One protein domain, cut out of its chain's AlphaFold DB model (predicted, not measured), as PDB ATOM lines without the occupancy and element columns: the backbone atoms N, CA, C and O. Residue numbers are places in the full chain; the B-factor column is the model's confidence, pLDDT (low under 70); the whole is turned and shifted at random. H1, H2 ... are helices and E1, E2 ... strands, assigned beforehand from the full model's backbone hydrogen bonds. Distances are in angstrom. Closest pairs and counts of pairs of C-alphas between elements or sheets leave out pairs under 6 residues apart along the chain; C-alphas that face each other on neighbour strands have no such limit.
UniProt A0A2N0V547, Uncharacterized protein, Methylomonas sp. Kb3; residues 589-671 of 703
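This is residues 589 to 671 of the 703 residues of an uncharacterized protein of Methylomonas sp. Kb3 (UniProt A0A2N0V547). Two small three-stranded sheets meet at an angle like an L, with edge strand E5 of one beside edge strand E2 of the other. H2 packs on the sheet E2, E3, E4 on the inner side of the L, and H1 sits near one end of the angle, where it touches H2. The 83 printed residues include six named strands and two named helices, in the order E1, H1, E2, E3, E4, H2, E5, E6; the sheets run E1, E6, E5 and E2, E3, E4, both antiparallel, and the class is mixed, helices and strands. The whole is compact, with a radius of gyration of the C-alphas of 12.3 A and spans of 35 by 27 by 18 A.

One sheet has E1, residues 589 to 598, 27.0 A long, beginning at C-alpha 589 at (164.172, 235.993, 208.582); E6, residues 662 to 670, 22.7 A long, ending at C-alpha 670 at (168.162, 238.891, 204.360); and E5, residues 654 to 657, 10.2 A long. E6 bends by 60 degrees at residue 667. The other sheet has E2, residues 613 to 618, 16.6 A; E3, residues 624 to 629, 16.5 A; and E4, residues 634 to 638, 13.5 A. H1 is residues 599 to 606, 10.8 A long, and H2 is residues 639 to 646, 10.7 A long, beginning at C-alpha 639 at (167.826, 250.551, 198.974).

In the twisted sheet E1, E6, E5, the inner strand E6 is antiparallel to E1 at 161 degrees, with N 595 and O 665 2.8 A apart, within hydrogen-bond range. E5 and E6 form a hairpin at 168 degrees, with N 656 and O 664 at 2.9 A. Between the sheets, the closest C-alphas of E2 and E5 are those of Ile 614 and Val 655, 6.8 A apart. E2, E3 and E4 form a meander, each strand the antiparallel neighbour of the one before; its two hairpins have N 617 and O 625 at 2.8 A, and N 626 and O 637 at 2.8 A. H2 is on this sheet at a height over the sheet of 9.0 A and stands up from it by 51 degrees; its closest C-alpha pair with E3 is Cys 639 and Phe 625, 5.0 A. H1 only grazes the sheet E1, E6, E5, with residues 599 to 604. H1 and H2 touch, the C-alphas of Ala 605 and Thr 645 being closest at 6.4 A, at a steep tilt of 61 degrees, opposite ways. In H1 and H2 every O i to N i+4 pair is within hydrogen-bond range. Among the pairs that are apart are E1 and H2, and E4 and E5.

The two C-alphas farthest apart are those of Gly 589 and Thr 632, 38.4 A. The first and last printed C-alphas are 9.1 A apart. The printed part has no cut. The links H1 to E2 and H2 to E5 are short, the others are tight, and none is long. The mean pLDDT of the printed part is 89.7; residue 621 alone is under 70.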
ATOM      1  N   GLY A 589     163.694 236.332 207.242       86.50
ATOM      2  CA  GLY A 589     164.172 235.993 208.582       86.50
ATOM      3  C   GLY A 589     164.160 237.155 209.572       86.50
ATOM      4  O   GLY A 589     163.967 238.318 209.213       86.50
ATOM      5  N   ASP A 590     164.358 236.810 210.840       86.75
ATOM      6  CA  ASP A 590     164.383 237.706 212.000       86.75
ATOM      7  C   ASP A 590     165.798 237.889 212.582       86.75
ATOM      8  O   ASP A 590     165.983 238.567 213.594       86.75
ATOM      9  N   GLN A 591     166.819 237.325 211.927       87.81
ATOM     10  CA  GLN A 591     168.202 237.448 212.371       87.81
ATOM     11  C   GLN A 591     168.693 238.893 212.264       87.81
ATOM     12  O   GLN A 591     168.710 239.488 211.184       87.81
ATOM     13  N   HIS A 592     169.142 239.443 213.388       92.12
ATOM     14  CA  HIS A 592     169.820 240.731 213.424       92.12
ATOM     15  C   HIS A 592     171.234 240.606 212.856       92.12
ATOM     16  O   HIS A 592     171.989 239.709 213.232       92.12
ATOM     17  N   TRP A 593     171.623 241.548 212.001       94.25
ATOM     18  CA  TRP A 593     172.982 241.648 211.483       94.25
ATOM     19  C   TRP A 593     173.559 243.037 211.729       94.25
ATOM     20  O   TRP A 593     172.844 244.039 211.792       94.25
ATOM     21  N   GLN A 594     174.883 243.087 211.853       95.00
ATOM     22  CA  GLN A 594     175.650 244.322 211.929       95.00
ATOM     23  C   GLN A 594     176.886 244.213 211.045       95.00
ATOM     24  O   GLN A 594     177.505 243.152 210.955       95.00
ATOM     25  N   ARG A 595     177.256 245.315 210.394       94.88
ATOM     26  CA  ARG A 595     178.471 245.409 209.591       94.88
ATOM     27  C   ARG A 595     179.093 246.786 209.726       94.88
ATOM     28  O   ARG A 595     178.394 247.791 209.653       94.88
ATOM     29  N   GLN A 596     180.408 246.818 209.886       94.69
ATOM     30  CA  GLN A 596     181.185 248.049 209.855       94.69
ATOM     31  C   GLN A 596     181.937 248.152 208.529       94.69
ATOM     32  O   GLN A 596     182.429 247.145 208.018       94.69
ATOM     33  N   LEU A 597     181.982 249.356 207.967       94.62
ATOM     34  CA  LEU A 597     182.768 249.698 206.784       94.62
ATOM     35  C   LEU A 597     183.533 250.985 207.062       94.62
ATOM     36  O   LEU A 597     182.984 251.929 207.630       94.62
ATOM     37  N   SER A 598     184.788 251.039 206.636       94.44
ATOM     38  CA  SER A 598     185.566 252.275 206.693       94.44
ATOM     39  C   SER A 598     185.052 253.298 205.673       94.44
ATOM     40  O   SER A 598     184.542 252.943 204.606       94.44
ATOM     41  N   SER A 599     185.247 254.587 205.954       90.94
ATOM     42  CA  SER A 599     184.958 255.675 205.013       90.94
ATOM     43  C   SER A 599     185.696 255.481 203.684       90.94
ATOM     44  O   SER A 599     185.135 255.752 202.629       90.94
ATOM     45  N   ALA A 600     186.914 254.927 203.710       90.56
ATOM     46  CA  ALA A 600     187.679 254.616 202.503       90.56
ATOM     47  C   ALA A 600     187.032 253.513 201.642       90.56
ATOM     48  O   ALA A 600     187.061 253.591 200.414       90.56
ATOM     49  N   GLU A 601     186.450 252.480 202.259       92.31
ATOM     50  CA  GLU A 601     185.712 251.435 201.536       92.31
ATOM     51  C   GLU A 601     184.417 251.969 200.932       92.31
ATOM     52  O   GLU A 601     184.112 251.646 199.787       92.31
ATOM     53  N   LEU A 602     183.687 252.810 201.668       92.00
ATOM     54  CA  LEU A 602     182.472 253.463 201.183       92.00
ATOM     55  C   LEU A 602     182.757 254.387 199.996       92.00
ATOM     56  O   LEU A 602     182.140 254.228 198.944       92.00
ATOM     57  N   SER A 603     183.741 255.279 200.134       90.19
ATOM     58  CA  SER A 603     184.229 256.142 199.053       90.19
ATOM     59  C   SER A 603     184.594 255.327 197.806       90.19
ATOM     60  O   SER A 603     184.164 255.640 196.698       90.19
ATOM     61  N   ARG A 604     185.310 254.206 197.976       92.25
ATOM     62  CA  ARG A 604     185.665 253.316 196.859       92.25
ATOM     63  C   ARG A 604     184.445 252.640 196.228       92.25
ATOM     64  O   ARG A 604     184.405 252.505 195.012       92.25
ATOM     65  N   ALA A 605     183.481 252.196 197.033       90.38
ATOM     66  CA  ALA A 605     182.308 251.470 196.554       90.38
ATOM     67  C   ALA A 605     181.366 252.344 195.710       90.38
ATOM     68  O   ALA A 605     180.767 251.839 194.764       90.38
ATOM     69  N   PHE A 606     181.272 253.638 196.024       91.12
ATOM     70  CA  PHE A 606     180.459 254.609 195.280       91.12
ATOM     71  C   PHE A 606     181.269 255.468 194.298       91.12
ATOM     72  O   PHE A 606     180.696 256.329 193.647       91.12
ATOM     73  N   ALA A 607     182.577 255.215 194.159       89.75
ATOM     74  CA  ALA A 607     183.495 256.000 193.328       89.75
ATOM     75  C   ALA A 607     183.490 257.511 193.655       89.75
ATOM     76  O   ALA A 607     183.629 258.347 192.767       89.75
ATOM     77  N   GLU A 608     183.381 257.844 194.942       88.69
ATOM     78  CA  GLU A 608     183.285 259.214 195.451       88.69
ATOM     79  C   GLU A 608     184.421 259.526 196.427       88.69
ATOM     80  O   GLU A 608     184.894 258.653 197.153       88.69
ATOM     81  N   ASN A 609     184.874 260.781 196.478       85.50
ATOM     82  CA  ASN A 609     186.014 261.150 197.329       85.50
ATOM     83  C   ASN A 609     185.662 261.085 198.822       85.50
ATOM     84  O   ASN A 609     186.463 260.627 199.638       85.50
ATOM     85  N   GLN A 610     184.460 261.532 199.187       88.31
ATOM     86  CA  GLN A 610     184.020 261.612 200.575       88.31
ATOM     87  C   GLN A 610     182.498 261.506 200.671       88.31
ATOM     88  O   GLN A 610     181.787 262.207 199.955       88.31
ATOM     89  N   ILE A 611     182.011 260.695 201.611       90.19
ATOM     90  CA  ILE A 611     180.594 260.631 201.992       90.19
ATOM     91  C   ILE A 611     180.435 261.315 203.351       90.19
ATOM     92  O   ILE A 611     181.067 260.906 204.325       90.19
ATOM     93  N   LEU A 612     179.635 262.381 203.400       90.75
ATOM     94  CA  LEU A 612     179.420 263.204 204.593       90.75
ATOM     95  C   LEU A 612     178.313 262.653 205.493       90.75
ATOM     96  O   LEU A 612     178.446 262.694 206.713       90.75
ATOM     97  N   ASP A 613     177.223 262.166 204.901       92.25
ATOM     98  CA  ASP A 613     176.070 261.640 205.633       92.25
ATOM     99  C   ASP A 613     175.326 260.588 204.794       92.25
ATOM    100  O   ASP A 613     175.360 260.617 203.560       92.25
ATOM    101  N   ILE A 614     174.651 259.659 205.469       94.06
ATOM    102  CA  ILE A 614     173.849 258.595 204.857       94.06
ATOM    103  C   ILE A 614     172.510 258.549 205.582       94.06
ATOM    104  O   ILE A 614     172.438 258.194 206.759       94.06
ATOM    105  N   ARG A 615     171.424 258.867 204.873       92.62
ATOM    106  CA  ARG A 615     170.076 258.884 205.452       92.62
ATOM    107  C   ARG A 615     169.159 257.895 204.774       92.62
ATOM    108  O   ARG A 615     169.110 257.800 203.555       92.62
ATOM    109  N   ARG A 616     168.371 257.199 205.585       89.94
ATOM    110  CA  ARG A 616     167.291 256.339 205.111       89.94
ATOM    111  C   ARG A 616     165.997 257.135 205.021       89.94
ATOM    112  O   ARG A 616     165.563 257.731 206.003       89.94
ATOM    113  N   GLU A 617     165.354 257.083 203.864       89.31
ATOM    114  CA  GLU A 617     164.075 257.730 203.584       89.31
ATOM    115  C   GLU A 617     163.032 256.670 203.225       89.31
ATOM    116  O   GLU A 617     163.286 255.780 202.415       89.31
ATOM    117  N   ARG A 618     161.840 256.760 203.824       84.94
ATOM    118  CA  ARG A 618     160.682 255.951 203.428       84.94
ATOM    119  C   ARG A 618     159.670 256.847 202.724       84.94
ATOM    120  O   ARG A 618     159.236 257.848 203.294       84.94
ATOM    121  N   ARG A 619     159.297 256.492 201.497       82.62
ATOM    122  CA  ARG A 619     158.279 257.205 200.716       82.62
ATOM    123  C   ARG A 619     156.861 256.803 201.137       82.62
ATOM    124  O   ARG A 619     156.662 255.874 201.918       82.62
ATOM    125  N   LYS A 620     155.863 257.548 200.645       76.25
ATOM    126  CA  LYS A 620     154.436 257.351 200.976       76.25
ATOM    127  C   LYS A 620     153.884 255.995 200.519       76.25
ATOM    128  O   LYS A 620     152.948 255.499 201.130       76.25
ATOM    129  N   ASP A 621     154.475 255.422 199.478       68.62
ATOM    130  CA  ASP A 621     154.223 254.071 198.951       68.62
ATOM    131  C   ASP A 621     154.931 252.962 199.762       68.62
ATOM    132  O   ASP A 621     154.794 251.777 199.468       68.62
ATOM    133  N   GLY A 622     155.692 253.333 200.796       72.38
ATOM    134  CA  GLY A 622     156.454 252.412 201.631       72.38
ATOM    135  C   GLY A 622     157.824 252.028 201.070       72.38
ATOM    136  O   GLY A 622     158.559 251.321 201.769       72.38
ATOM    137  N   GLU A 623     158.207 252.500 199.877       77.56
ATOM    138  CA  GLU A 623     159.530 252.232 199.314       77.56
ATOM    139  C   GLU A 623     160.641 252.883 200.143       77.56
ATOM    140  O   GLU A 623     160.500 253.987 200.681       77.56
ATOM    141  N   LEU A 624     161.767 252.175 200.244       84.38
ATOM    142  CA  LEU A 624     162.941 252.602 200.992       84.38
ATOM    143  C   LEU A 624     164.029 253.093 200.041       84.38
ATOM    144  O   LEU A 624     164.497 252.356 199.169       84.38
ATOM    145  N   PHE A 625     164.471 254.322 200.275       90.38
ATOM    146  CA  PHE A 625     165.582 254.958 199.586       90.38
ATOM    147  C   PHE A 625     166.681 255.317 200.581       90.38
ATOM    148  O   PHE A 625     166.428 255.533 201.769       90.38
ATOM    149  N   ILE A 626     167.910 255.377 200.087       92.94
ATOM    150  CA  ILE A 626     169.074 255.849 200.821       92.94
ATOM    151  C   ILE A 626     169.563 257.113 200.128       92.94
ATOM    152  O   ILE A 626     169.904 257.086 198.947       92.94
ATOM    153  N   ARG A 627     169.572 258.223 200.858       94.88
ATOM    154  CA  ARG A 627     170.147 259.485 200.414       94.88
ATOM    155  C   ARG A 627     171.585 259.578 200.905       94.88
ATOM    156  O   ARG A 627     171.833 259.508 202.109       94.88
ATOM    157  N   LEU A 628     172.506 259.727 199.965       93.62
ATOM    158  CA  LEU A 628     173.926 259.943 200.202       93.62
ATOM    159  C   LEU A 628     174.232 261.428 200.037       93.62
ATOM    160  O   LEU A 628     173.824 262.043 199.053       93.62
ATOM    161  N   PHE A 629     174.945 261.998 201.003       93.56
ATOM    162  CA  PHE A 629     175.380 263.389 200.968       93.56
ATOM    163  C   PHE A 629     176.882 263.455 200.711       93.56
ATOM    164  O   PHE A 629     177.674 262.898 201.474       93.56
ATOM    165  N   TYR A 630     177.267 264.180 199.667       92.31
ATOM    166  CA  TYR A 630     178.651 264.455 199.292       92.31
ATOM    167  C   TYR A 630     178.974 265.941 199.521       92.31
ATOM    168  O   TYR A 630     178.065 266.744 199.745       92.31
ATOM    169  N   PRO A 631     180.252 266.363 199.445       90.44
ATOM    170  CA  PRO A 631     180.622 267.769 199.624       90.44
ATOM    171  C   PRO A 631     179.953 268.745 198.648       90.44
ATOM    172  O   PRO A 631     179.719 269.896 199.008       90.44
ATOM    173  N   THR A 632     179.657 268.310 197.420       89.31
ATOM    174  CA  THR A 632     179.149 269.183 196.346       89.31
ATOM    175  C   THR A 632     177.819 268.733 195.743       89.31
ATOM    176  O   THR A 632     177.297 269.411 194.862       89.31
ATOM    177  N   SER A 633     177.274 267.595 196.170       91.75
ATOM    178  CA  SER A 633     176.067 266.992 195.595       91.75
ATOM    179  C   SER A 633     175.393 266.043 196.587       91.75
ATOM    180  O   SER A 633     175.937 265.711 197.639       91.75
ATOM    181  N   GLU A 634     174.195 265.594 196.239       92.62
ATOM    182  CA  GLU A 634     173.497 264.502 196.911       92.62
ATOM    183  C   GLU A 634     173.012 263.494 195.867       92.62
ATOM    184  O   GLU A 634     172.706 263.863 194.731       92.62
ATOM    185  N   GLU A 635     172.928 262.226 196.256       92.94
ATOM    186  CA  GLU A 635     172.379 261.152 195.431       92.94
ATOM    187  C   GLU A 635     171.286 260.416 196.205       92.94
ATOM    188  O   GLU A 635     171.416 260.145 197.399       92.94
ATOM    189  N   LEU A 636     170.191 260.084 195.521       92.56
ATOM    190  CA  LEU A 636     169.116 259.272 196.075       92.56
ATOM    191  C   LEU A 636     169.109 257.901 195.395       92.56
ATOM    192  O   LEU A 636     168.733 257.779 194.231       92.56
ATOM    193  N   LEU A 637     169.474 256.868 196.148       91.69
ATOM    194  CA  LEU A 637     169.536 255.486 195.685       91.69
ATOM    195  C   LEU A 637     168.343 254.683 196.191       91.69
ATOM    196  O   LEU A 637     167.895 254.862 197.325       91.69
ATOM    197  N   SER A 638     167.854 253.733 195.391       89.12
ATOM    198  CA  SER A 638     166.979 252.695 195.942       89.12
ATOM    199  C   SER A 638     167.769 251.851 196.942       89.12
ATOM    200  O   SER A 638     168.978 251.640 196.781       89.12
ATOM    201  N   CYS A 639     167.103 251.338 197.978       88.56
ATOM    202  CA  CYS A 639     167.826 250.551 198.974       88.56
ATOM    203  C   CYS A 639     168.455 249.273 198.389       88.56
ATOM    204  O   CYS A 639     169.473 248.798 198.894       88.56
ATOM    205  N   GLU A 640     167.904 248.749 197.288       85.00
ATOM    206  CA  GLU A 640     168.509 247.638 196.555       85.00
ATOM    207  C   GLU A 640     169.871 247.980 195.967       85.00
ATOM    208  O   GLU A 640     170.820 247.218 196.152       85.00
ATOM    209  N   ILE A 641     169.997 249.125 195.293       87.25
ATOM    210  CA  ILE A 641     171.289 249.558 194.749       87.25
ATOM    211  C   ILE A 641     172.284 249.699 195.902       87.25
ATOM    212  O   ILE A 641     173.364 249.111 195.866       87.25
ATOM    213  N   PHE A 642     171.873 250.374 196.977       91.81
ATOM    214  CA  PHE A 642     172.720 250.602 198.141       91.81
ATOM    215  C   PHE A 642     173.230 249.298 198.782       91.81
ATOM    216  O   PHE A 642     174.442 249.116 198.950       91.81
ATOM    217  N   ARG A 643     172.336 248.349 199.108       90.88
ATOM    218  CA  ARG A 643     172.748 247.092 199.753       90.88
ATOM    219  C   ARG A 643     173.601 246.219 198.836       90.88
ATOM    220  O   ARG A 643     174.524 245.571 199.323       90.88
ATOM    221  N   ASN A 644     173.339 246.212 197.527       87.38
ATOM    222  CA  ASN A 644     174.083 245.392 196.568       87.38
ATOM    223  C   ASN A 644     175.490 245.936 196.297       87.38
ATOM    224  O   ASN A 644     176.424 245.136 196.140       87.38
ATOM    225  N   THR A 645     175.653 247.263 196.299       90.31
ATOM    226  CA  THR A 645     176.959 247.934 196.221       90.31
ATOM    227  C   THR A 645     177.819 247.574 197.429       90.31
ATOM    228  O   THR A 645     178.976 247.184 197.280       90.31
ATOM    229  N   LEU A 646     177.230 247.588 198.627       92.88
ATOM    230  CA  LEU A 646     177.949 247.327 199.875       92.88
ATOM    231  C   LEU A 646     177.957 245.857 200.314       92.88
ATOM    232  O   LEU A 646     178.634 245.512 201.280       92.88
ATOM    233  N   LYS A 647     177.247 244.967 199.613       90.12
ATOM    234  CA  LYS A 647     177.050 243.550 199.981       90.12
ATOM    235  C   LYS A 647     176.410 243.377 201.371       90.12
ATOM    236  O   LYS A 647     176.851 242.540 202.155       90.12
ATOM    237  N   LEU A 648     175.420 244.204 201.712       91.81
ATOM    238  CA  LEU A 648     174.675 244.086 202.974       91.81
ATOM    239  C   LEU A 648     173.588 242.995 202.868       91.81
ATOM    240  O   LEU A 648     173.010 242.840 201.788       91.81
ATOM    241  N   PRO A 649     173.270 242.256 203.954       90.19
ATOM    242  CA  PRO A 649     172.259 241.191 203.918       90.19
ATOM    243  C   PRO A 649     170.858 241.679 203.515       90.19
ATOM    244  O   PRO A 649     170.204 241.080 202.656       90.19
ATOM    245  N   SER A 650     170.411 242.799 204.078       90.94
ATOM    246  CA  SER A 650     169.142 243.458 203.758       90.94
ATOM    247  C   SER A 650     169.325 244.977 203.694       90.94
ATOM    248  O   SER A 650     170.438 245.493 203.844       90.94
ATOM    249  N   CYS A 651     168.246 245.704 203.413       90.06
ATOM    250  CA  CYS A 651     168.242 247.155 203.567       90.06
ATOM    251  C   CYS A 651     168.522 247.502 205.043       90.06
ATOM    252  O   CYS A 651     167.789 247.005 205.897       90.06
ATOM    253  N   PRO A 652     169.545 248.315 205.375       92.12
ATOM    254  CA  PRO A 652     169.841 248.634 206.767       92.12
ATOM    255  C   PRO A 652     168.661 249.359 207.419       92.12
ATOM    256  O   PRO A 652     168.085 250.287 206.845       92.12
ATOM    257  N   ASP A 653     168.333 248.957 208.641       90.75
ATOM    258  CA  ASP A 653     167.362 249.645 209.489       90.75
ATOM    259  C   ASP A 653     167.995 250.862 210.169       90.75
ATOM    260  O   ASP A 653     167.331 251.884 210.350       90.75
ATOM    261  N   SER A 654     169.295 250.784 210.477       91.62
ATOM    262  CA  SER A 654     170.078 251.886 211.035       91.62
ATOM    263  C   SER A 654     171.422 252.047 210.332       91.62
ATOM    264  O   SER A 654     172.128 251.064 210.082       91.62
ATOM    265  N   VAL A 655     171.794 253.303 210.085       93.69
ATOM    266  CA  VAL A 655     173.111 253.711 209.589       93.69
ATOM    267  C   VAL A 655     173.650 254.782 210.528       93.69
ATOM    268  O   VAL A 655     172.998 255.805 210.729       93.69
ATOM    269  N   THR A 656     174.808 254.538 211.135       92.62
ATOM    270  CA  THR A 656     175.413 255.449 212.116       92.62
ATOM    271  C   THR A 656     176.912 255.556 211.889       92.62
ATOM    272  O   THR A 656     177.575 254.536 211.706       92.62
ATOM    273  N   ALA A 657     177.470 256.764 211.958       88.56
ATOM    274  CA  ALA A 657     178.916 256.935 212.070       88.56
ATOM    275  C   ALA A 657     179.365 256.383 213.434       88.56
ATOM    276  O   ALA A 657     178.942 256.885 214.475       88.56
ATOM    277  N   ALA A 658     180.158 255.309 213.430       83.69
ATOM    278  CA  ALA A 658     180.707 254.722 214.651       83.69
ATOM    279  C   ALA A 658     181.831 255.607 215.218       83.69
ATOM    280  O   ALA A 658     181.959 255.759 216.430       83.69
ATOM    281  N   ASP A 659     182.601 256.225 214.321       83.81
ATOM    282  CA  ASP A 659     183.591 257.264 214.587       83.81
ATOM    283  C   ASP A 659     183.794 258.128 213.319       83.81
ATOM    284  O   ASP A 659     183.032 258.029 212.356       83.81
ATOM    285  N   GLY A 660     184.813 258.996 213.296       77.69
ATOM    286  CA  GLY A 660     185.106 259.860 212.142       77.69
ATOM    287  C   GLY A 660     185.654 259.145 210.895       77.69
ATOM    288  O   GLY A 660     185.914 259.807 209.892       77.69
ATOM    289  N   GLN A 661     185.883 257.829 210.944       87.50
ATOM    290  CA  GLN A 661     186.476 257.025 209.867       87.50
ATOM    291  C   GLN A 661     185.690 255.740 209.557       87.50
ATOM    292  O   GLN A 661     186.029 255.047 208.597       87.50
ATOM    293  N   THR A 662     184.648 255.426 210.327       92.44
ATOM    294  CA  THR A 662     183.939 254.147 210.261       92.44
ATOM    295  C   THR A 662     182.433 254.344 210.351       92.44
ATOM    296  O   THR A 662     181.919 255.052 211.215       92.44
ATOM    297  N   TRP A 663     181.710 253.639 209.488       94.38
ATOM    298  CA  TRP A 663     180.256 253.583 209.468       94.38
ATOM    299  C   TRP A 663     179.773 252.209 209.911       94.38
ATOM    300  O   TRP A 663     180.291 251.181 209.473       94.38
ATOM    301  N   GLN A 664     178.752 252.196 210.758       95.25
ATOM    302  CA  GLN A 664     178.067 250.998 211.214       95.25
ATOM    303  C   GLN A 664     176.679 250.916 210.581       95.25
ATOM    304  O   GLN A 664     175.879 251.850 210.635       95.25
ATOM    305  N   PHE A 665     176.403 249.752 210.011       95.94
ATOM    306  CA  PHE A 665     175.138 249.368 209.409       95.94
ATOM    307  C   PHE A 665     174.541 248.246 210.247       95.94
ATOM    308  O   PHE A 665     175.250 247.300 210.595       95.94
ATOM    309  N   ALA A 666     173.251 248.324 210.545       94.88
ATOM    310  CA  ALA A 666     172.527 247.223 211.164       94.88
ATOM    311  C   ALA A 666     171.154 247.058 210.521       94.88
ATOM    312  O   ALA A 666     170.560 248.030 210.050       94.88
ATOM    313  N   GLY A 667     170.654 245.830 210.520       92.81
ATOM    314  CA  GLY A 667     169.334 245.508 209.999       92.81
ATOM    315  C   GLY A 667     168.875 244.123 210.428       92.81
ATOM    316  O   GLY A 667     169.562 243.430 211.186       92.81
ATOM    317  N   ILE A 668     167.700 243.739 209.942       89.44
ATOM    318  CA  ILE A 668     167.077 242.442 210.216       89.44
ATOM    319  C   ILE A 668     166.887 241.663 208.911       89.44
ATOM    320  O   ILE A 668     166.552 242.233 207.865       89.44
ATOM    321  N   GLY A 669     167.107 240.352 208.988       88.69
ATOM    322  CA  GLY A 669     166.858 239.399 207.913       88.69
ATOM    323  C   GLY A 669     167.772 239.575 206.699       88.69
ATOM    324  O   GLY A 669     168.751 240.324 206.711       88.69
ATOM    325  N   ALA A 670     167.435 238.866 205.624       87.69
ATOM    326  CA  ALA A 670     168.162 238.891 204.360       87.69
ATOM    327  C   ALA A 670     167.218 239.054 203.158       87.69
ATOM    328  O   ALA A 670     166.158 238.432 203.084       87.69
ATOM    329  N   GLY A 671     167.618 239.859 202.173       84.94
ATOM    330  CA  GLY A 671     166.830 240.116 200.963       84.94
ATOM    331  C   GLY A 671     166.104 241.464 200.943       84.94
ATOM    332  O   GLY A 671     166.330 242.328 201.788       84.94
TER     333      GLY A 671